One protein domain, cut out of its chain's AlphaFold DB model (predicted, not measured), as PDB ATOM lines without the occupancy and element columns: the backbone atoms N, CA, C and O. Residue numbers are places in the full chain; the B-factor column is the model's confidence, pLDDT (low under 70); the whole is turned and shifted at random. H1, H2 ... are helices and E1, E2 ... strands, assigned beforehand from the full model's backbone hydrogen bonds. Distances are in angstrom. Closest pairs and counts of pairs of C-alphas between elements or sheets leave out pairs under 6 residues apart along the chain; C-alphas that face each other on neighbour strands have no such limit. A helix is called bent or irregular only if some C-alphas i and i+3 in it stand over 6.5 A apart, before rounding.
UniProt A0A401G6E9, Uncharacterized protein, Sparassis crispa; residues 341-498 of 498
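What this domain is: This is residues 341 to 498 of the 498 residues of an uncharacterized protein of Sparassis crispa (UniProt A0A401G6E9). A six-stranded sheet, curled like part of a barrel and folded back on itself, makes one end of the domain, and a bundle of three helices, H1, H2 and H3, makes the other, with the last part of H3 reaching farthest from the sheet. Short E1 lies between the two parts, near E2 and near H1. The 158 printed residues hold seven named strands, E1 to E7, then three named helices; the sheet's order is E2, E3, E4, E5, E6, E7, antiparallel throughout, and the class is mixed, helices and strands. The whole is compact, with a radius of gyration of the C-alphas of 16.7 A, yet elongated, spanning 55 by 34 by 27 A.

Where its parts are: The sheet holds E2, residues 357 to 362, 13.8 A long, E3, residues 367 to 371, 13.3 A, E4, residues 377 to 380, E5, residues 390 to 393, E6, residues 407 to 413, 17.8 A, and E7, residues 416 to 420, 12.4 A. E1, residues 349 to 351, begins at C-alpha 349 (214.180, 216.770, 215.704) and pairs with no named strand. H1 is residues 431 to 446, 22.6 A; H2 is residues 452 to 468, 25.0 A. H3, residues 471 to 497, 35.4 A, ends at C-alpha 497 (223.920, 193.348, 196.739); it is irregular, C-alphas 477 and 480 being 7.6 A apart, with a kink of 51 degrees near residue 478.

How they stand to each other: E2 to E7 form a meander, each strand the antiparallel neighbour of the one before, and a folded sheet, bent into two leaves: E2, E3 and E4 face E6 and E7, with E5 as the hinge. Within hydrogen-bond range are N 358 and O 370 of E2 and E3, 2.8 A, N 369 and O 378 of E3 and E4, 2.8 A, N 379 and O 392 of E4 and E5, 2.9 A, N 391 and O 408 of E5 and E6, 2.7 A, and N 411 and O 418 of E6 and E7, 2.9 A. The closest C-alphas of edge strands E2 and E7, Phe 357 and Thr 418, are 6.5 A apart. The closest C-alphas of E1 and H1, Met 349 and Cys 439, are 7.6 A apart. The helices are not on the sheet; they form an up and down bundle, each running against the one before it. H1 and H3 touch, closest at C-alphas of Ala 441 and Leu 481, 4.4 A. H2 and H3 are a helical hairpin and touch at C-alphas of Arg 466 and Phe 474, 6.4 A, at a shallow tilt of 14 degrees. H1 has every O i to N i+4 pair within hydrogen-bond range, H2 11 of 13 and H3 20 of 23.

The domain as a whole: The C-alphas of Val 404 and Ile 498, the two farthest apart, are 55.7 A apart. The printed part has no cut. The link E5 to E6, residues 394 to 406, is long. Confidence is under 70 at residues 341 to 343, 394 to 405, 494 and 496 to 498.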
ATOM      1  N   ARG A 341     207.136 198.498 217.837       54.84
ATOM      2  CA  ARG A 341     206.046 199.339 217.351       54.84
ATOM      3  C   ARG A 341     206.646 200.551 216.643       54.84
ATOM      4  O   ARG A 341     206.914 201.562 217.287       54.84
ATOM      5  N   LEU A 342     206.792 200.472 215.313       59.91
ATOM      6  CA  LEU A 342     207.216 201.584 214.435       59.91
ATOM      7  C   LEU A 342     206.550 202.932 214.790       59.91
ATOM      8  O   LEU A 342     207.136 203.983 214.587       59.91
ATOM      9  N   ARG A 343     205.337 202.930 215.362       58.47
ATOM     10  CA  ARG A 343     204.611 204.153 215.750       58.47
ATOM     11  C   ARG A 343     205.313 205.026 216.803       58.47
ATOM     12  O   ARG A 343     205.035 206.221 216.837       58.47
ATOM     13  N   ASN A 344     206.185 204.463 217.641       70.06
ATOM     14  CA  ASN A 344     206.817 205.178 218.762       70.06
ATOM     15  C   ASN A 344     208.269 205.599 218.489       70.06
ATOM     16  O   ASN A 344     208.943 206.093 219.385       70.06
ATOM     17  N   VAL A 345     208.768 205.403 217.270       83.44
ATOM     18  CA  VAL A 345     210.142 205.775 216.924       83.44
ATOM     19  C   VAL A 345     210.228 207.296 216.788       83.44
ATOM     20  O   VAL A 345     209.477 207.909 216.025       83.44
ATOM     21  N   ARG A 346     211.131 207.898 217.558       87.62
ATOM     22  CA  ARG A 346     211.421 209.329 217.593       87.62
ATOM     23  C   ARG A 346     212.278 209.725 216.393       87.62
ATOM     24  O   ARG A 346     213.225 209.031 216.025       87.62
ATOM     25  N   LEU A 347     211.956 210.869 215.807       89.19
ATOM     26  CA  LEU A 347     212.746 211.515 214.768       89.19
ATOM     27  C   LEU A 347     213.788 212.442 215.418       89.19
ATOM     28  O   LEU A 347     213.493 213.034 216.460       89.19
ATOM     29  N   PRO A 348     214.989 212.601 214.826       88.75
ATOM     30  CA  PRO A 348     216.066 213.459 215.337       88.75
ATOM     31  C   PRO A 348     215.753 214.944 215.128       88.75
ATOM     32  O   PRO A 348     216.425 215.654 214.381       88.75
ATOM     33  N   MET A 349     214.710 215.418 215.805       90.81
ATOM     34  CA  MET A 349     214.180 216.770 215.704       90.81
ATOM     35  C   MET A 349     213.871 217.341 217.081       90.81
ATOM     36  O   MET A 349     213.500 216.629 218.015       90.81
ATOM     37  N   THR A 350     213.999 218.654 217.184       89.75
ATOM     38  CA  THR A 350     213.609 219.462 218.334       89.75
ATOM     39  C   THR A 350     212.670 220.567 217.869       89.75
ATOM     40  O   THR A 350     212.750 221.032 216.733       89.75
ATOM     41  N   VAL A 351     211.746 220.959 218.742       90.88
ATOM     42  CA  VAL A 351     210.708 221.942 218.427       90.88
ATOM     43  C   VAL A 351     210.832 223.104 219.401       90.88
ATOM     44  O   VAL A 351     210.799 222.910 220.619       90.88
ATOM     45  N   ASN A 352     210.979 224.308 218.862       90.12
ATOM     46  CA  ASN A 352     210.982 225.539 219.629       90.12
ATOM     47  C   ASN A 352     209.554 225.824 220.111       90.12
ATOM     48  O   ASN A 352     208.642 226.065 219.319       90.12
ATOM     49  N   SER A 353     209.356 225.738 221.420       90.12
ATOM     50  CA  SER A 353     208.050 225.874 222.065       90.12
ATOM     51  C   SER A 353     208.038 227.038 223.043       90.12
ATOM     52  O   SER A 353     209.081 227.501 223.510       90.12
ATOM     53  N   ALA A 354     206.837 227.539 223.317       90.38
ATOM     54  CA  ALA A 354     206.596 228.507 224.372       90.38
ATOM     55  C   ALA A 354     207.021 227.906 225.726       90.38
ATOM     56  O   ALA A 354     206.944 226.688 225.892       90.38
ATOM     57  N   PRO A 355     207.500 228.712 226.688       87.94
ATOM     58  CA  PRO A 355     208.094 228.202 227.924       87.94
ATOM     59  C   PRO A 355     207.118 227.371 228.765       87.94
ATOM     60  O   PRO A 355     207.560 226.543 229.556       87.94
ATOM     61  N   GLU A 356     205.802 227.531 228.584       89.69
ATOM     62  CA  GLU A 356     204.812 226.716 229.293       89.69
ATOM     63  C   GLU A 356     204.773 225.265 228.794       89.69
ATOM     64  O   GLU A 356     204.264 224.389 229.498       89.69
ATOM     65  N   PHE A 357     205.314 224.988 227.606       89.62
ATOM     66  CA  PHE A 357     205.256 223.688 226.953       89.62
ATOM     67  C   PHE A 357     206.645 223.181 226.568       89.62
ATOM     68  O   PHE A 357     207.564 223.921 226.239       89.62
ATOM     69  N   THR A 358     206.820 221.866 226.594       88.69
ATOM     70  CA  THR A 358     208.043 221.223 226.115       88.69
ATOM     71  C   THR A 358     207.681 220.031 225.253       88.69
ATOM     72  O   THR A 358     207.038 219.086 225.713       88.69
ATOM     73  N   PHE A 359     208.105 220.070 223.992       87.44
ATOM     74  CA  PHE A 359     207.994 218.935 223.080       87.44
ATOM     75  C   PHE A 359     208.991 217.857 223.499       87.44
ATOM     76  O   PHE A 359     210.202 218.017 223.358       87.44
ATOM     77  N   LEU A 360     208.468 216.763 224.044       81.88
ATOM     78  CA  LEU A 360     209.269 215.659 224.560       81.88
ATOM     79  C   LEU A 360     209.638 214.702 223.426       81.88
ATOM     80  O   LEU A 360     210.807 214.355 223.255       81.88
ATOM     81  N   GLU A 361     208.665 214.351 222.586       81.81
ATOM     82  CA  GLU A 361     208.831 213.403 221.483       81.81
ATOM     83  C   GLU A 361     208.157 213.907 220.206       81.81
ATOM     84  O   GLU A 361     206.995 214.308 220.217       81.81
ATOM     85  N   VAL A 362     208.891 213.835 219.097       86.12
ATOM     86  CA  VAL A 362     208.363 213.962 217.736       86.12
ATOM     87  C   VAL A 362     208.585 212.603 217.085       86.12
ATOM     88  O   VAL A 362     209.728 212.248 216.798       86.12
ATOM     89  N   CYS A 363     207.532 211.802 216.939       85.00
ATOM     90  CA  CYS A 363     207.617 210.428 216.441       85.00
ATOM     91  C   CYS A 363     206.932 210.274 215.079       85.00
ATOM     92  O   CYS A 363     206.131 211.101 214.652       85.00
ATOM     93  N   ILE A 364     207.195 209.139 214.430       84.50
ATOM     94  CA  ILE A 364     206.637 208.771 213.114       84.50
ATOM     95  C   ILE A 364     205.102 208.762 213.082       84.50
ATOM     96  O   ILE A 364     204.521 208.878 212.007       84.50
ATOM     97  N   GLY A 365     204.433 208.562 214.222       79.88
ATOM     98  CA  GLY A 365     202.969 208.460 214.286       79.88
ATOM     99  C   GLY A 365     202.292 209.294 215.372       79.88
ATOM    100  O   GLY A 365     201.065 209.282 215.450       79.88
ATOM    101  N   LYS A 366     203.058 209.982 216.222       85.25
ATOM    102  CA  LYS A 366     202.537 210.795 217.326       85.25
ATOM    103  C   LYS A 366     203.558 211.844 217.743       85.25
ATOM    104  O   LYS A 366     204.755 211.609 217.633       85.25
ATOM    105  N   ASN A 367     203.088 212.943 218.310       89.62
ATOM    106  CA  ASN A 367     203.931 213.908 219.009       89.62
ATOM    107  C   ASN A 367     203.478 213.996 220.461       89.62
ATOM    108  O   ASN A 367     202.279 213.921 220.736       89.62
ATOM    109  N   ILE A 368     204.421 214.171 221.383       89.19
ATOM    110  CA  ILE A 368     204.143 214.316 222.812       89.19
ATOM    111  C   ILE A 368     204.662 215.664 223.292       89.19
ATOM    112  O   ILE A 368     205.851 215.968 223.185       89.19
ATOM    113  N   VAL A 369     203.758 216.440 223.876       90.69
ATOM    114  CA  VAL A 369     204.024 217.735 224.500       90.69
ATOM    115  C   VAL A 369     203.719 217.630 225.988       90.69
ATOM    116  O   VAL A 369     202.724 217.031 226.390       90.69
ATOM    117  N   VAL A 370     204.576 218.208 226.821       89.81
ATOM    118  CA  VAL A 370     204.377 218.290 228.269       89.81
ATOM    119  C   VAL A 370     204.148 219.739 228.657       89.81
ATOM    120  O   VAL A 370     204.951 220.603 228.324       89.81
ATOM    121  N   GLU A 371     203.067 219.996 229.381       90.38
ATOM    122  CA  GLU A 371     202.810 221.290 230.010       90.38
ATOM    123  C   GLU A 371     203.633 221.392 231.302       90.38
ATOM    124  O   GLU A 371     203.531 220.538 232.183       90.38
ATOM    125  N   GLN A 372     204.488 222.406 231.429       88.31
ATOM    126  CA  GLN A 372     205.472 222.481 232.510       88.31
ATOM    127  C   GLN A 372     204.844 222.701 233.886       88.31
ATOM    128  O   GLN A 372     205.337 222.114 234.854       88.31
ATOM    129  N   ALA A 373     203.784 223.511 233.954       87.06
ATOM    130  CA  ALA A 373     203.104 223.876 235.196       87.06
ATOM    131  C   ALA A 373     202.351 222.690 235.816       87.06
ATOM    132  O   ALA A 373     202.420 222.466 237.020       87.06
ATOM    133  N   THR A 374     201.665 221.898 234.990       85.44
ATOM    134  CA  THR A 374     200.812 220.782 235.435       85.44
ATOM    135  C   THR A 374     201.485 219.416 235.293       85.44
ATOM    136  O   THR A 374     200.955 218.416 235.767       85.44
ATOM    137  N   LYS A 375     202.624 219.351 234.586       87.00
ATOM    138  CA  LYS A 375     203.274 218.117 234.100       87.00
ATOM    139  C   LYS A 375     202.356 217.228 233.255       87.00
ATOM    140  O   LYS A 375     202.655 216.052 233.038       87.00
ATOM    141  N   ARG A 376     201.256 217.779 232.736       87.00
ATOM    142  CA  ARG A 376     200.286 217.036 231.934       87.00
ATOM    143  C   ARG A 376     200.864 216.720 230.560       87.00
ATOM    144  O   ARG A 376     201.438 217.587 229.902       87.00
ATOM    145  N   ARG A 377     200.694 215.467 230.131       89.50
ATOM    146  CA  ARG A 377     201.096 214.988 228.805       89.50
ATOM    147  C   ARG A 377     199.953 215.149 227.810       89.50
ATOM    148  O   ARG A 377     198.817 214.758 228.085       89.50
ATOM    149  N   TRP A 378     200.294 215.697 226.659       90.19
ATOM    150  CA  TRP A 378     199.422 215.970 225.531       90.19
ATOM    151  C   TRP A 378     199.958 215.211 224.322       90.19
ATOM    152  O   TRP A 378     201.138 215.331 223.999       90.19
ATOM    153  N   GLN A 379     199.113 214.425 223.661       91.38
ATOM    154  CA  GLN A 379     199.529 213.555 222.564       91.38
ATOM    155  C   GLN A 379     198.742 213.850 221.287       91.38
ATOM    156  O   GLN A 379     197.511 213.878 221.311       91.38
ATOM    157  N   SER A 380     199.441 214.002 220.162       91.00
ATOM    158  CA  SER A 380     198.813 214.002 218.838       91.00
ATOM    159  C   SER A 380     198.701 212.580 218.274       91.00
ATOM    160  O   SER A 380     199.510 211.699 218.571       91.00
ATOM    161  N   CYS A 381     197.700 212.351 217.423       86.00
ATOM    162  CA  CYS A 381     197.513 211.084 216.698       86.00
ATOM    163  C   CYS A 381     197.945 211.166 215.224       86.00
ATOM    164  O   CYS A 381     197.641 210.270 214.441       86.00
ATOM    165  N   THR A 382     198.589 212.265 214.829       86.56
ATOM    166  CA  THR A 382     199.006 212.529 213.448       86.56
ATOM    167  C   THR A 382     200.495 212.863 213.412       86.56
ATOM    168  O   THR A 382     200.980 213.527 214.331       86.56
ATOM    169  N   PRO A 383     201.229 212.423 212.377       86.06
ATOM    170  CA  PRO A 383     202.630 212.780 212.221       86.06
ATOM    171  C   PRO A 383     202.825 214.148 211.582       86.06
ATOM    172  O   PRO A 383     201.924 214.704 210.949       86.06
ATOM    173  N   GLY A 384     204.040 214.670 211.731       89.50
ATOM    174  CA  GLY A 384     204.367 216.041 211.361       89.50
ATOM    175  C   GLY A 384     203.816 217.059 212.352       89.50
ATOM    176  O   GLY A 384     203.266 216.705 213.396       89.50
ATOM    177  N   LEU A 385     203.995 218.334 212.022       92.31
ATOM    178  CA  LEU A 385     203.569 219.471 212.833       92.31
ATOM    179  C   LEU A 385     202.836 220.466 211.938       92.31
ATOM    180  O   LEU A 385     203.353 220.834 210.886       92.31
ATOM    181  N   TYR A 386     201.640 220.885 212.341       93.06
ATOM    182  CA  TYR A 386     200.859 221.902 211.634       93.06
ATOM    183  C   TYR A 386     199.964 222.672 212.609       93.06
ATOM    184  O   TYR A 386     199.521 222.132 213.624       93.06
ATOM    185  N   ILE A 387     199.698 223.941 212.311       94.06
ATOM    186  CA  ILE A 387     198.804 224.772 213.123       94.06
ATOM    187  C   ILE A 387     197.367 224.248 213.023       94.06
ATOM    188  O   ILE A 387     196.882 223.948 211.933       94.06
ATOM    189  N   GLY A 388     196.708 224.110 214.172       91.62
ATOM    190  CA  GLY A 388     195.412 223.445 214.312       91.62
ATOM    191  C   GLY A 388     195.511 221.939 214.575       91.62
ATOM    192  O   GLY A 388     194.489 221.268 214.659       91.62
ATOM    193  N   GLN A 389     196.714 221.368 214.724       93.38
ATOM    194  CA  GLN A 389     196.862 219.946 215.048       93.38
ATOM    195  C   GLN A 389     196.278 219.634 216.440       93.38
ATOM    196  O   GLN A 389     196.686 220.278 217.409       93.38
ATOM    197  N   PRO A 390     195.380 218.638 216.578       93.00
ATOM    198  CA  PRO A 390     194.773 218.299 217.860       93.00
ATOM    199  C   PRO A 390     195.713 217.461 218.736       93.00
ATOM    200  O   PRO A 390     196.325 216.486 218.287       93.00
ATOM    201  N   TYR A 391     195.761 217.820 220.015       92.94
ATOM    202  CA  TYR A 391     196.467 217.134 221.085       92.94
ATOM    203  C   TYR A 391     195.485 216.745 222.187       92.94
ATOM    204  O   TYR A 391     194.742 217.573 222.713       92.94
ATOM    205  N   PHE A 392     195.509 215.474 222.565       90.81
ATOM    206  CA  PHE A 392     194.622 214.902 223.566       90.81
ATOM    207  C   PHE A 392     195.370 214.724 224.879       90.81
ATOM    208  O   PHE A 392     196.518 214.282 224.897       90.81
ATOM    209  N   SER A 393     194.710 215.051 225.985       84.50
ATOM    210  CA  SER A 393     195.235 214.723 227.306       84.50
ATOM    211  C   SER A 393     194.831 213.307 227.733       84.50
ATOM    212  O   SER A 393     193.647 212.973 227.725       84.50
ATOM    213  N   GLY A 394     195.816 212.495 228.124       65.62
ATOM    214  CA  GLY A 394     195.640 211.094 228.538       65.62
ATOM    215  C   GLY A 394     196.186 210.082 227.524       65.62
ATOM    216  O   GLY A 394     196.227 210.351 226.324       65.62
ATOM    217  N   GLU A 395     196.617 208.913 228.010       53.59
ATOM    218  CA  GLU A 395     196.982 207.770 227.167       53.59
ATOM    219  C   GLU A 395     195.715 207.230 226.498       53.59
ATOM    220  O   GLU A 395     195.044 206.337 227.005       53.59
ATOM    221  N   LYS A 396     195.344 207.791 225.346       49.12
ATOM    222  CA  LYS A 396     194.411 207.111 224.451       49.12
ATOM    223  C   LYS A 396     195.145 205.912 223.851       49.12
ATOM    224  O   LYS A 396     195.699 205.996 222.755       49.12
ATOM    225  N   GLU A 397     195.116 204.777 224.546       42.78
ATOM    226  CA  GLU A 397     194.970 203.522 223.820       42.78
ATOM    227  C   GLU A 397     193.664 203.645 223.033       42.78
ATOM    228  O   GLU A 397     192.587 203.875 223.587       42.78
ATOM    229  N   CYS A 398     193.777 203.653 221.705       41.31
ATOM    230  CA  CYS A 398     192.612 203.682 220.840       41.31
ATOM    231  C   CYS A 398     191.645 202.572 221.273       41.31
ATOM    232  O   CYS A 398     192.010 201.403 221.236       41.31
ATOM    233  N   ALA A 399     190.415 202.976 221.596       43.00
ATOM    234  CA  ALA A 399     189.264 202.145 221.945       43.00
ATOM    235  C   ALA A 399     189.223 201.605 223.387       43.00
ATOM    236  O   ALA A 399     189.473 200.435 223.642       43.00
ATOM    237  N   SER A 400     188.759 202.430 224.328       41.25
ATOM    238  CA  SER A 400     187.516 202.179 225.087       41.25
ATOM    239  C   SER A 400     187.388 203.141 226.277       41.25
ATOM    240  O   SER A 400     188.374 203.566 226.867       41.25
ATOM    241  N   SER A 401     186.140 203.446 226.638       37.62
ATOM    242  CA  SER A 401     185.671 204.224 227.800       37.62
ATOM    243  C   SER A 401     185.589 205.759 227.671       37.62
ATOM    244  O   SER A 401     186.484 206.453 227.191       37.62
ATOM    245  N   LEU A 402     184.429 206.260 228.112       42.75
ATOM    246  CA  LEU A 402     183.883 207.620 228.047       42.75
ATOM    247  C   LEU A 402     184.641 208.663 228.900       42.75
ATOM    248  O   LEU A 402     184.033 209.418 229.657       42.75
ATOM    249  N   SER A 403     185.965 208.755 228.786       48.09
ATOM    250  CA  SER A 403     186.665 209.940 229.291       48.09
ATOM    251  C   SER A 403     186.519 211.075 228.273       48.09
ATOM    252  O   SER A 403     186.876 210.930 227.101       48.09
ATOM    253  N   VAL A 404     185.957 212.213 228.696       53.44
ATOM    254  CA  VAL A 404     185.934 213.444 227.892       53.44
ATOM    255  C   VAL A 404     187.388 213.869 227.694       53.44
ATOM    256  O   VAL A 404     187.993 214.501 228.558       53.44
ATOM    257  N   SER A 405     187.994 213.443 226.586       63.09
ATOM    258  CA  SER A 405     189.377 213.788 226.283       63.09
ATOM    259  C   SER A 405     189.435 215.284 226.020       63.09
ATOM    260  O   SER A 405     188.965 215.732 224.974       63.09
ATOM    261  N   ILE A 406     189.991 216.051 226.960       82.88
ATOM    262  CA  ILE A 406     190.256 217.474 226.746       82.88
ATOM    263  C   ILE A 406     191.212 217.569 225.558       82.88
ATOM    264  O   ILE A 406     192.271 216.926 225.568       82.88
ATOM    265  N   VAL A 407     190.799 218.335 224.551       90.19
ATOM    266  CA  VAL A 407     191.556 218.611 223.330       90.19
ATOM    267  C   VAL A 407     192.155 220.003 223.446       90.19
ATOM    268  O   VAL A 407     191.490 220.931 223.899       90.19
ATOM    269  N   ARG A 408     193.412 220.136 223.041       92.62
ATOM    270  CA  ARG A 408     194.035 221.422 222.733       92.62
ATOM    271  C   ARG A 408     194.609 221.378 221.327       92.62
ATOM    272  O   ARG A 408     194.938 220.303 220.833       92.62
ATOM    273  N   TYR A 409     194.753 222.529 220.698       93.88
ATOM    274  CA  TYR A 409     195.230 222.658 219.331       93.88
ATOM    275  C   TYR A 409     196.590 223.338 219.297       93.88
ATOM    276  O   TYR A 409     196.858 224.255 220.072       93.88
ATOM    277  N   LEU A 410     197.459 222.884 218.398       94.44
ATOM    278  CA  LEU A 410     198.753 223.517 218.175       94.44
ATOM    279  C   LEU A 410     198.559 224.904 217.568       94.44
ATOM    280  O   LEU A 410     197.978 225.031 216.493       94.44
ATOM    281  N   ALA A 411     199.088 225.923 218.229       93.62
ATOM    282  CA  ALA A 411     199.037 227.305 217.785       93.62
ATOM    283  C   ALA A 411     200.437 227.927 217.794       93.62
ATOM    284  O   ALA A 411     201.353 227.444 218.463       93.62
ATOM    285  N   LEU A 412     200.589 229.021 217.051       91.56
ATOM    286  CA  LEU A 412     201.783 229.853 217.064       91.56
ATOM    287  C   LEU A 412     201.442 231.150 217.799       91.56
ATOM    288  O   LEU A 412     200.592 231.907 217.338       91.56
ATOM    289  N   SER A 413     202.097 231.398 218.931       88.25
ATOM    290  CA  SER A 413     201.936 232.618 219.726       88.25
ATOM    291  C   SER A 413     203.301 233.252 219.945       88.25
ATOM    292  O   SER A 413     204.237 232.565 220.348       88.25
ATOM    293  N   GLU A 414     203.438 234.544 219.640       84.88
ATOM    294  CA  GLU A 414     204.696 235.296 219.811       84.88
ATOM    295  C   GLU A 414     205.920 234.625 219.150       84.88
ATOM    296  O   GLU A 414     207.040 234.659 219.657       84.88
ATOM    297  N   GLY A 415     205.705 233.966 218.005       83.88
ATOM    298  CA  GLY A 415     206.762 233.259 217.275       83.88
ATOM    299  C   GLY A 415     207.216 231.940 217.912       83.88
ATOM    300  O   GLY A 415     208.246 231.411 217.506       83.88
ATOM    301  N   LYS A 416     206.474 231.401 218.886       89.12
ATOM    302  CA  LYS A 416     206.733 230.098 219.514       89.12
ATOM    303  C   LYS A 416     205.497 229.205 219.492       89.12
ATOM    304  O   LYS A 416     204.361 229.677 219.520       89.12
ATOM    305  N   LEU A 417     205.718 227.893 219.454       92.50
ATOM    306  CA  LEU A 417     204.630 226.916 219.413       92.50
ATOM    307  C   LEU A 417     204.039 226.657 220.803       92.50
ATOM    308  O   LEU A 417     204.770 226.384 221.754       92.50
ATOM    309  N   THR A 418     202.712 226.710 220.901       93.69
ATOM    310  CA  THR A 418     201.934 226.539 222.138       93.69
ATOM    311  C   THR A 418     200.664 225.716 221.887       93.69
ATOM    312  O   THR A 418     200.357 225.380 220.744       93.69
ATOM    313  N   LEU A 419     199.927 225.362 222.944       93.00
ATOM    314  CA  LEU A 419     198.659 224.634 222.855       93.00
ATOM    315  C   LEU A 419     197.487 225.498 223.349       93.00
ATOM    316  O   LEU A 419     197.446 225.860 224.524       93.00
ATOM    317  N   THR A 420     196.508 225.772 222.482       92.81
ATOM    318  CA  THR A 420     195.306 226.576 222.778       92.81
ATOM    319  C   THR A 420     194.049 225.716 222.889       92.81
ATOM    320  O   THR A 420     194.006 224.593 222.397       92.81
ATOM    321  N   VAL A 421     193.014 226.221 223.567       90.94
ATOM    322  CA  VAL A 421     191.714 225.529 223.661       90.94
ATOM    323  C   VAL A 421     190.922 225.686 222.366       90.94
ATOM    324  O   VAL A 421     190.367 224.710 221.868       90.94
ATOM    325  N   ASP A 422     190.928 226.891 221.800       90.88
ATOM    326  CA  ASP A 422     190.264 227.179 220.535       90.88
ATOM    327  C   ASP A 422     191.132 226.729 219.359       90.88
ATOM    328  O   ASP A 422     192.360 226.895 219.381       90.88
ATOM    329  N   GLU A 423     190.493 226.150 218.339       91.56
ATOM    330  CA  GLU A 423     191.170 225.742 217.109       91.56
ATOM    331  C   GLU A 423     191.607 226.998 216.337       91.56
ATOM    332  O   GLU A 423     190.759 227.784 215.902       91.56
ATOM    333  N   PRO A 424     192.921 227.224 216.161       91.75
ATOM    334  CA  PRO A 424     193.401 228.354 215.385       91.75
ATOM    335  C   PRO A 424     193.085 228.157 213.900       91.75
ATOM    336  O   PRO A 424     193.022 227.036 213.391       91.75
ATOM    337  N   ALA A 425     192.953 229.266 213.171       88.12
ATOM    338  CA  ALA A 425     192.802 229.213 211.724       88.12
ATOM    339  C   ALA A 425     194.005 228.502 211.080       88.12
ATOM    340  O   ALA A 425     195.162 228.807 211.379       88.12
ATOM    341  N   LYS A 426     193.727 227.574 210.160       84.62
ATOM    342  CA  LYS A 426     194.770 226.852 209.424       84.62
ATOM    343  C   LYS A 426     195.631 227.819 208.615       84.62
ATOM    344  O   LYS A 426     195.124 228.714 207.934       84.62
ATOM    345  N   GLU A 427     196.939 227.596 208.636       87.69
ATOM    346  CA  GLU A 427     197.880 228.357 207.816       87.69
ATOM    347  C   GLU A 427     197.638 228.089 206.325       87.69
ATOM    348  O   GLU A 427     197.784 226.959 205.860       87.69
ATOM    349  N   LYS A 428     197.345 229.137 205.542       83.81
ATOM    350  CA  LYS A 428     197.090 229.019 204.089       83.81
ATOM    351  C   LYS A 428     198.256 228.398 203.306       83.81
ATOM    352  O   LYS A 428     198.049 227.782 202.266       83.81
ATOM    353  N   ASN A 429     199.484 228.597 203.780       85.69
ATOM    354  CA  ASN A 429     200.711 228.100 203.156       85.69
ATOM    355  C   ASN A 429     201.306 226.871 203.869       85.69
ATOM    356  O   ASN A 429     202.372 226.412 203.452       85.69
ATOM    357  N   GLN A 430     200.664 226.383 204.941       89.94
ATOM    358  CA  GLN A 430     201.131 225.261 205.769       89.94
ATOM    359  C   GLN A 430     202.618 225.380 206.144       89.94
ATOM    360  O   GLN A 430     203.378 224.410 206.060       89.94
ATOM    361  N   ALA A 431     203.053 226.594 206.510       90.75
ATOM    362  CA  ALA A 431     204.459 226.924 206.706       90.75
ATOM    363  C   ALA A 431     205.145 225.983 207.701       90.75
ATOM    364  O   ALA A 431     206.195 225.432 207.364       90.75
ATOM    365  N   LEU A 432     204.520 225.726 208.857       92.94
ATOM    366  CA  LEU A 432     205.082 224.846 209.883       92.94
ATOM    367  C   LEU A 432     205.297 223.409 209.379       92.94
ATOM    368  O   LEU A 432     206.305 222.772 209.686       92.94
ATOM    369  N   GLN A 433     204.379 222.901 208.559       92.56
ATOM    370  CA  GLN A 433     204.457 221.534 208.054       92.56
ATOM    371  C   GLN A 433     205.516 221.383 206.961       92.56
ATOM    372  O   GLN A 433     206.222 220.375 206.912       92.56
ATOM    373  N   ARG A 434     205.694 222.407 206.118       92.44
ATOM    374  CA  ARG A 434     206.821 222.467 205.174       92.44
ATOM    375  C   ARG A 434     208.152 222.567 205.906       92.44
ATOM    376  O   ARG A 434     209.119 221.944 205.491       92.44
ATOM    377  N   GLU A 435     208.195 223.331 206.990       93.19
ATOM    378  CA  GLU A 435     209.382 223.468 207.826       93.19
ATOM    379  C   GLU A 435     209.788 222.129 208.454       93.19
ATOM    380  O   GLU A 435     210.955 221.739 208.408       93.19
ATOM    381  N   PHE A 436     208.802 221.375 208.948       94.06
ATOM    382  CA  PHE A 436     208.992 220.004 209.408       94.06
ATOM    383  C   PHE A 436     209.577 219.101 208.308       94.06
ATOM    384  O   PHE A 436     210.556 218.394 208.548       94.06
ATOM    385  N   LEU A 437     209.023 219.145 207.089       94.25
ATOM    386  CA  LEU A 437     209.524 218.361 205.952       94.25
ATOM    387  C   LEU A 437     210.939 218.776 205.521       94.25
ATOM    388  O   LEU A 437     211.753 217.907 205.216       94.25
ATOM    389  N   ALA A 438     211.260 220.070 205.553       91.50
ATOM    390  CA  ALA A 438     212.595 220.578 205.251       91.50
ATOM    391  C   ALA A 438     213.629 220.104 206.286       91.50
ATOM    392  O   ALA A 438     214.711 219.645 205.925       91.50
ATOM    393  N   CYS A 439     213.280 220.129 207.578       92.25
ATOM    394  CA  CYS A 439     214.124 219.547 208.622       92.25
ATOM    395  C   CYS A 439     214.313 218.034 208.417       92.25
ATOM    396  O   CYS A 439     215.413 217.519 208.617       92.25
ATOM    397  N   LEU A 440     213.259 217.315 208.007       93.69
ATOM    398  CA  LEU A 440     213.333 215.878 207.720       93.69
ATOM    399  C   LEU A 440     214.256 215.585 206.536       93.69
ATOM    400  O   LEU A 440     214.998 214.604 206.570       93.69
ATOM    401  N   ALA A 441     214.234 216.443 205.515       91.69
ATOM    402  CA  ALA A 441     215.106 216.346 204.352       91.69
ATOM    403  C   ALA A 441     216.580 216.498 204.744       91.69
ATOM    404  O   ALA A 441     217.381 215.639 204.386       91.69
ATOM    405  N   GLU A 442     216.933 217.513 205.539       89.88
ATOM    406  CA  GLU A 442     218.321 217.711 205.983       89.88
ATOM    407  C   GLU A 442     218.815 216.574 206.887       89.88
ATOM    408  O   GLU A 442     219.936 216.098 206.725       89.88
ATOM    409  N   VAL A 443     217.963 216.059 207.781       90.62
ATOM    410  CA  VAL A 443     218.265 214.852 208.571       90.62
ATOM    411  C   VAL A 443     218.527 213.645 207.665       90.62
ATOM    412  O   VAL A 443     219.481 212.902 207.884       90.62
ATOM    413  N   THR A 444     217.685 213.442 206.649       91.00
ATOM    414  CA  THR A 444     217.804 212.312 205.712       91.00
ATOM    415  C   THR A 444     219.082 212.422 204.884       91.00
ATOM    416  O   THR A 444     219.818 211.452 204.756       91.00
ATOM    417  N   LYS A 445     219.398 213.622 204.394       88.50
ATOM    418  CA  LYS A 445     220.623 213.935 203.649       88.50
ATOM    419  C   LYS A 445     221.897 213.736 204.476       88.50
ATOM    420  O   LYS A 445     222.923 213.314 203.933       88.50
ATOM    421  N   ALA A 446     221.841 214.087 205.760       84.69
ATOM    422  CA  ALA A 446     222.952 213.938 206.691       84.69
ATOM    423  C   ALA A 446     223.201 212.475 207.085       84.69
ATOM    424  O   ALA A 446     224.316 212.131 207.462       84.69
ATOM    425  N   ASN A 447     222.199 211.596 206.974       87.62
ATOM    426  CA  ASN A 447     222.380 210.174 207.234       87.62
ATOM    427  C   ASN A 447     223.068 209.478 206.046       87.62
ATOM    428  O   ASN A 447     222.411 209.026 205.107       87.62
ATOM    429  N   LYS A 448     224.403 209.377 206.089       82.75
ATOM    430  CA  LYS A 448     225.197 208.685 205.056       82.75
ATOM    431  C   LYS A 448     225.141 207.168 205.179       82.75
ATOM    432  O   LYS A 448     225.337 206.455 204.194       82.75
ATOM    433  N   VAL A 449     224.822 206.647 206.363       84.25
ATOM    434  CA  VAL A 449     224.746 205.206 206.637       84.25
ATOM    435  C   VAL A 449     223.345 204.738 207.054       84.25
ATOM    436  O   VAL A 449     223.207 204.091 208.092       84.25
ATOM    437  N   PRO A 450     222.296 205.009 206.252       88.62
ATOM    438  CA  PRO A 450     220.923 204.785 206.680       88.62
ATOM    439  C   PRO A 450     220.609 203.295 206.828       88.62
ATOM    440  O   PRO A 450     220.955 202.484 205.962       88.62
ATOM    441  N   SER A 451     219.895 202.938 207.895       89.62
ATOM    442  CA  SER A 451     219.258 201.625 208.013       89.62
ATOM    443  C   SER A 451     217.941 201.556 207.236       89.62
ATOM    444  O   SER A 451     217.296 202.567 206.943       89.62
ATOM    445  N   LEU A 452     217.490 200.333 206.943       89.69
ATOM    446  CA  LEU A 452     216.160 200.108 206.374       89.69
ATOM    447  C   LEU A 452     215.053 200.636 207.303       89.69
ATOM    448  O   LEU A 452     214.067 201.195 206.830       89.69
ATOM    449  N   GLU A 453     215.231 200.499 208.619       89.94
ATOM    450  CA  GLU A 453     214.292 201.011 209.623       89.94
ATOM    451  C   GLU A 453     214.164 202.535 209.551       89.94
ATOM    452  O   GLU A 453     213.048 203.053 209.589       89.94
ATOM    453  N   PHE A 454     215.283 203.248 209.376       91.50
ATOM    454  CA  PHE A 454     215.287 204.696 209.176       91.50
ATOM    455  C   PHE A 454     214.530 205.098 207.903       91.50
ATOM    456  O   PHE A 454     213.656 205.962 207.948       91.50
ATOM    457  N   VAL A 455     214.796 204.440 206.772       92.75
ATOM    458  CA  VAL A 455     214.100 204.740 205.507       92.75
ATOM    459  C   VAL A 455     212.593 204.504 205.637       92.75
ATOM    460  O   VAL A 455     211.796 205.391 205.323       92.75
ATOM    461  N   LEU A 456     212.186 203.352 206.180       92.12
ATOM    462  CA  LEU A 456     210.774 203.030 206.409       92.12
ATOM    463  C   LEU A 456     210.108 204.020 207.370       92.12
ATOM    464  O   LEU A 456     208.922 204.339 207.218       92.12
ATOM    465  N   ALA A 457     210.855 204.525 208.351       91.50
ATOM    466  CA  ALA A 457     210.373 205.514 209.296       91.50
ATOM    467  C   ALA A 457     210.048 206.855 208.634       91.50
ATOM    468  O   ALA A 457     208.962 207.413 208.840       91.50
ATOM    469  N   VAL A 458     210.959 207.348 207.800       93.56
ATOM    470  CA  VAL A 458     210.765 208.584 207.042       93.56
ATOM    471  C   VAL A 458     209.607 208.426 206.049       93.56
ATOM    472  O   VAL A 458     208.714 209.272 206.016       93.56
ATOM    473  N   GLU A 459     209.532 207.311 205.316       93.56
ATOM    474  CA  GLU A 459     208.428 207.038 204.384       93.56
ATOM    475  C   GLU A 459     207.065 206.955 205.079       93.56
ATOM    476  O   GLU A 459     206.047 207.410 204.550       93.56
ATOM    477  N   THR A 460     207.018 206.355 206.269       91.56
ATOM    478  CA  THR A 460     205.790 206.280 207.069       91.56
ATOM    479  C   THR A 460     205.369 207.672 207.539       91.56
ATOM    480  O   THR A 460     204.193 208.023 207.425       91.56
ATOM    481  N   THR A 461     206.327 208.494 207.971       92.38
ATOM    482  CA  THR A 461     206.087 209.893 208.355       92.38
ATOM    483  C   THR A 461     205.535 210.692 207.173       92.38
ATOM    484  O   THR A 461     204.508 211.355 207.302       92.38
ATOM    485  N   MET A 462     206.153 210.574 205.992       93.75
ATOM    486  CA  MET A 462     205.692 211.232 204.765       93.75
ATOM    487  C   MET A 462     204.271 210.823 204.378       93.75
ATOM    488  O   MET A 462     203.456 211.678 204.036       93.75
ATOM    489  N   ARG A 463     203.952 209.522 204.443       91.81
ATOM    490  CA  ARG A 463     202.603 209.022 204.146       91.81
ATOM    491  C   ARG A 463     201.557 209.607 205.086       91.81
ATOM    492  O   ARG A 463     200.472 209.943 204.623       91.81
ATOM    493  N   GLY A 464     201.872 209.751 206.371       90.25
ATOM    494  CA  GLY A 464     200.953 210.374 207.315       90.25
ATOM    495  C   GLY A 464     200.834 211.891 207.131       90.25
ATOM    496  O   GLY A 464     199.728 212.415 207.182       90.25
ATOM    497  N   VAL A 465     201.930 212.592 206.818       92.12
ATOM    498  CA  VAL A 465     201.898 214.032 206.486       92.12
ATOM    499  C   VAL A 465     201.050 214.299 205.240       92.12
ATOM    500  O   VAL A 465     200.295 215.266 205.207       92.12
ATOM    501  N   ARG A 466     201.080 213.406 204.245       93.12
ATOM    502  CA  ARG A 466     200.231 213.501 203.046       93.12
ATOM    503  C   ARG A 466     198.732 213.535 203.360       93.12
ATOM    504  O   ARG A 466     197.966 214.054 202.558       93.12
ATOM    505  N   GLN A 467     198.305 212.960 204.485       90.31
ATOM    506  CA  GLN A 467     196.893 212.930 204.884       90.31
ATOM    507  C   GLN A 467     196.430 214.240 205.529       90.31
ATOM    508  O   GLN A 467     195.230 214.493 205.585       90.31
ATOM    509  N   THR A 468     197.358 215.055 206.035       88.44
ATOM    510  CA  THR A 468     197.055 216.288 206.780       88.44
ATOM    511  C   THR A 468     197.458 217.561 206.038       88.44
ATOM    512  O   THR A 468     197.085 218.648 206.469       88.44
ATOM    513  N   MET A 469     198.178 217.427 204.922       92.56
ATOM    514  CA  MET A 469     198.729 218.519 204.122       92.56
ATOM    515  C   MET A 469     198.059 218.599 202.743       92.56
ATOM    516  O   MET A 469     197.728 217.573 202.146       92.56
ATOM    517  N   ASP A 470     197.907 219.805 202.196       93.19
ATOM    518  CA  ASP A 470     197.379 219.995 200.840       93.19
ATOM    519  C   ASP A 470     198.319 219.404 199.785       93.19
ATOM    520  O   ASP A 470     199.539 219.547 199.863       93.19
ATOM    521  N   ALA A 471     197.757 218.791 198.739       92.19
ATOM    522  CA  ALA A 471     198.530 218.047 197.741       92.19
ATOM    523  C   ALA A 471     199.603 218.895 197.028       92.19
ATOM    524  O   ALA A 471     200.705 218.404 196.774       92.19
ATOM    525  N   GLN A 472     199.302 220.165 196.730       92.75
ATOM    526  CA  GLN A 472     200.251 221.084 196.090       92.75
ATOM    527  C   GLN A 472     201.441 221.394 197.008       92.75
ATOM    528  O   GLN A 472     202.595 221.303 196.586       92.75
ATOM    529  N   TRP A 473     201.171 221.705 198.278       91.75
ATOM    530  CA  TRP A 473     202.218 221.997 199.254       91.75
ATOM    531  C   TRP A 473     203.009 220.755 199.639       91.75
ATOM    532  O   TRP A 473     204.225 220.843 199.800       91.75
ATOM    533  N   PHE A 474     202.352 219.599 199.712       93.31
ATOM    534  CA  PHE A 474     203.004 218.318 199.933       93.31
ATOM    535  C   PHE A 474     204.016 218.012 198.825       93.31
ATOM    536  O   PHE A 474     205.170 217.711 199.123       93.31
ATOM    537  N   ALA A 475     203.627 218.140 197.552       90.69
ATOM    538  CA  ALA A 475     204.530 217.906 196.424       90.69
ATOM    539  C   ALA A 475     205.736 218.860 196.437       90.69
ATOM    540  O   ALA A 475     206.866 218.434 196.202       90.69
ATOM    541  N   PHE A 476     205.513 220.137 196.761       89.38
ATOM    542  CA  PHE A 476     206.588 221.121 196.881       89.38
ATOM    543  C   PHE A 476     207.534 220.814 198.055       89.38
ATOM    544  O   PHE A 476     208.745 220.750 197.868       89.38
ATOM    545  N   GLY A 477     206.990 220.586 199.255       85.06
ATOM    546  CA  GLY A 477     207.767 220.395 200.483       85.06
ATOM    547  C   GLY A 477     208.490 219.050 200.582       85.06
ATOM    548  O   GLY A 477     209.404 218.913 201.387       85.06
ATOM    549  N   THR A 478     208.105 218.057 199.775       91.81
ATOM    550  CA  THR A 478     208.733 216.725 199.777       91.81
ATOM    551  C   THR A 478     209.751 216.506 198.664       91.81
ATOM    552  O   THR A 478     210.401 215.464 198.667       91.81
ATOM    553  N   LYS A 479     209.931 217.456 197.737       90.81
ATOM    554  CA  LYS A 479     210.800 217.285 196.562       90.81
ATOM    555  C   LYS A 479     212.214 216.819 196.933       90.81
ATOM    556  O   LYS A 479     212.657 215.775 196.456       90.81
ATOM    557  N   ASP A 480     212.881 217.556 197.816       88.44
ATOM    558  CA  ASP A 480     214.254 217.244 198.230       88.44
ATOM    559  C   ASP A 480     214.297 215.973 199.090       88.44
ATOM    560  O   ASP A 480     215.174 215.129 198.928       88.44
ATOM    561  N   LEU A 481     213.295 215.783 199.956       92.31
ATOM    562  CA  LEU A 481     213.183 214.600 200.806       92.31
ATOM    563  C   LEU A 481     213.068 213.305 199.989       92.31
ATOM    564  O   LEU A 481     213.735 212.325 200.307       92.31
ATOM    565  N   VAL A 482     212.250 213.299 198.933       93.25
ATOM    566  CA  VAL A 482     212.110 212.151 198.023       93.25
ATOM    567  C   VAL A 482     213.438 211.857 197.335       93.25
ATOM    568  O   VAL A 482     213.850 210.701 197.295       93.25
ATOM    569  N   GLN A 483     214.130 212.887 196.844       91.50
ATOM    570  CA  GLN A 483     215.439 212.712 196.218       91.50
ATOM    571  C   GLN A 483     216.444 212.078 197.189       91.50
ATOM    572  O   GLN A 483     217.094 211.095 196.841       91.50
ATOM    573  N   TYR A 484     216.539 212.592 198.418       91.31
ATOM    574  CA  TYR A 484     217.457 212.049 199.421       91.31
ATOM    575  C   TYR A 484     217.082 210.629 199.853       91.31
ATOM    576  O   TYR A 484     217.967 209.800 200.045       91.31
ATOM    577  N   LEU A 485     215.789 210.308 199.941       92.00
ATOM    578  CA  LEU A 485     215.334 208.948 200.226       92.00
ATOM    579  C   LEU A 485     215.727 207.949 199.142       92.00
ATOM    580  O   LEU A 485     216.151 206.842 199.471       92.00
ATOM    581  N   GLU A 486     215.609 208.316 197.868       89.62
ATOM    582  CA  GLU A 486     216.052 207.451 196.772       89.62
ATOM    583  C   GLU A 486     217.570 207.232 196.813       89.62
ATOM    584  O   GLU A 486     218.034 206.101 196.629       89.62
ATOM    585  N   THR A 487     218.349 208.257 197.175       85.38
ATOM    586  CA  THR A 487     219.786 208.101 197.449       85.38
ATOM    587  C   THR A 487     220.036 207.128 198.606       85.38
ATOM    588  O   THR A 487     220.861 206.224 198.470       85.38
ATOM    589  N   CYS A 488     219.299 207.238 199.717       85.94
ATOM    590  CA  CYS A 488     219.413 206.319 200.855       85.94
ATOM    591  C   CYS A 488     219.066 204.868 200.478       85.94
ATOM    592  O   CYS A 488     219.806 203.949 200.826       85.94
ATOM    593  N   LYS A 489     217.967 204.644 199.745       88.31
ATOM    594  CA  LYS A 489     217.561 203.309 199.265       88.31
ATOM    595  C   LYS A 489     218.616 202.702 198.358       88.31
ATOM    596  O   LYS A 489     218.983 201.541 198.529       88.31
ATOM    597  N   THR A 490     219.125 203.505 197.430       82.19
ATOM    598  CA  THR A 490     220.206 203.110 196.532       82.19
ATOM    599  C   THR A 490     221.427 202.704 197.355       82.19
ATOM    600  O   THR A 490     221.911 201.589 197.194       82.19
ATOM    601  N   ALA A 491     221.853 203.515 198.327       78.12
ATOM    602  CA  ALA A 491     222.972 203.180 199.210       78.12
ATOM    603  C   ALA A 491     222.769 201.854 199.975       78.12
ATOM    604  O   ALA A 491     223.707 201.065 200.092       78.12
ATOM    605  N   ILE A 492     221.553 201.561 200.456       82.62
ATOM    606  CA  ILE A 492     221.230 200.280 201.114       82.62
ATOM    607  C   ILE A 492     221.349 199.107 200.134       82.62
ATOM    608  O   ILE A 492     222.001 198.108 200.445       82.62
ATOM    609  N   ILE A 493     220.751 199.221 198.943       77.94
ATOM    610  CA  ILE A 493     220.823 198.180 197.907       77.94
ATOM    611  C   ILE A 493     222.286 197.919 197.553       77.94
ATOM    612  O   ILE A 493     222.736 196.778 197.613       77.94
ATOM    613  N   TRP A 494     223.054 198.974 197.295       68.06
ATOM    614  CA  TRP A 494     224.471 198.876 196.957       68.06
ATOM    615  C   TRP A 494     225.322 198.216 198.047       68.06
ATOM    616  O   TRP A 494     226.277 197.523 197.711       68.06
ATOM    617  N   ARG A 495     224.975 198.372 199.332       70.56
ATOM    618  CA  ARG A 495     225.664 197.695 200.451       70.56
ATOM    619  C   ARG A 495     225.232 196.240 200.666       70.56
ATOM    620  O   ARG A 495     225.968 195.477 201.294       70.56
ATOM    621  N   SER A 496     224.030 195.884 200.211       67.62
ATOM    622  CA  SER A 496     223.438 194.549 200.392       67.62
ATOM    623  C   SER A 496     223.681 193.597 199.216       67.62
ATOM    624  O   SER A 496     223.798 192.396 199.434       67.62
ATOM    625  N   VAL A 497     223.756 194.122 197.987       56.31
ATOM    626  CA  VAL A 497     223.920 193.348 196.739       56.31
ATOM    627  C   VAL A 497     225.395 193.070 196.412       56.31
ATOM    628  O   VAL A 497     225.691 192.112 195.701       56.31
ATOM    629  N   ILE A 498     226.314 193.879 196.945       46.12
ATOM    630  CA  ILE A 498     227.776 193.756 196.814       46.12
ATOM    631  C   ILE A 498     228.360 193.692 198.219       46.12
ATOM    632  O   ILE A 498     229.270 192.871 198.470       46.12
TER     633      ILE A 498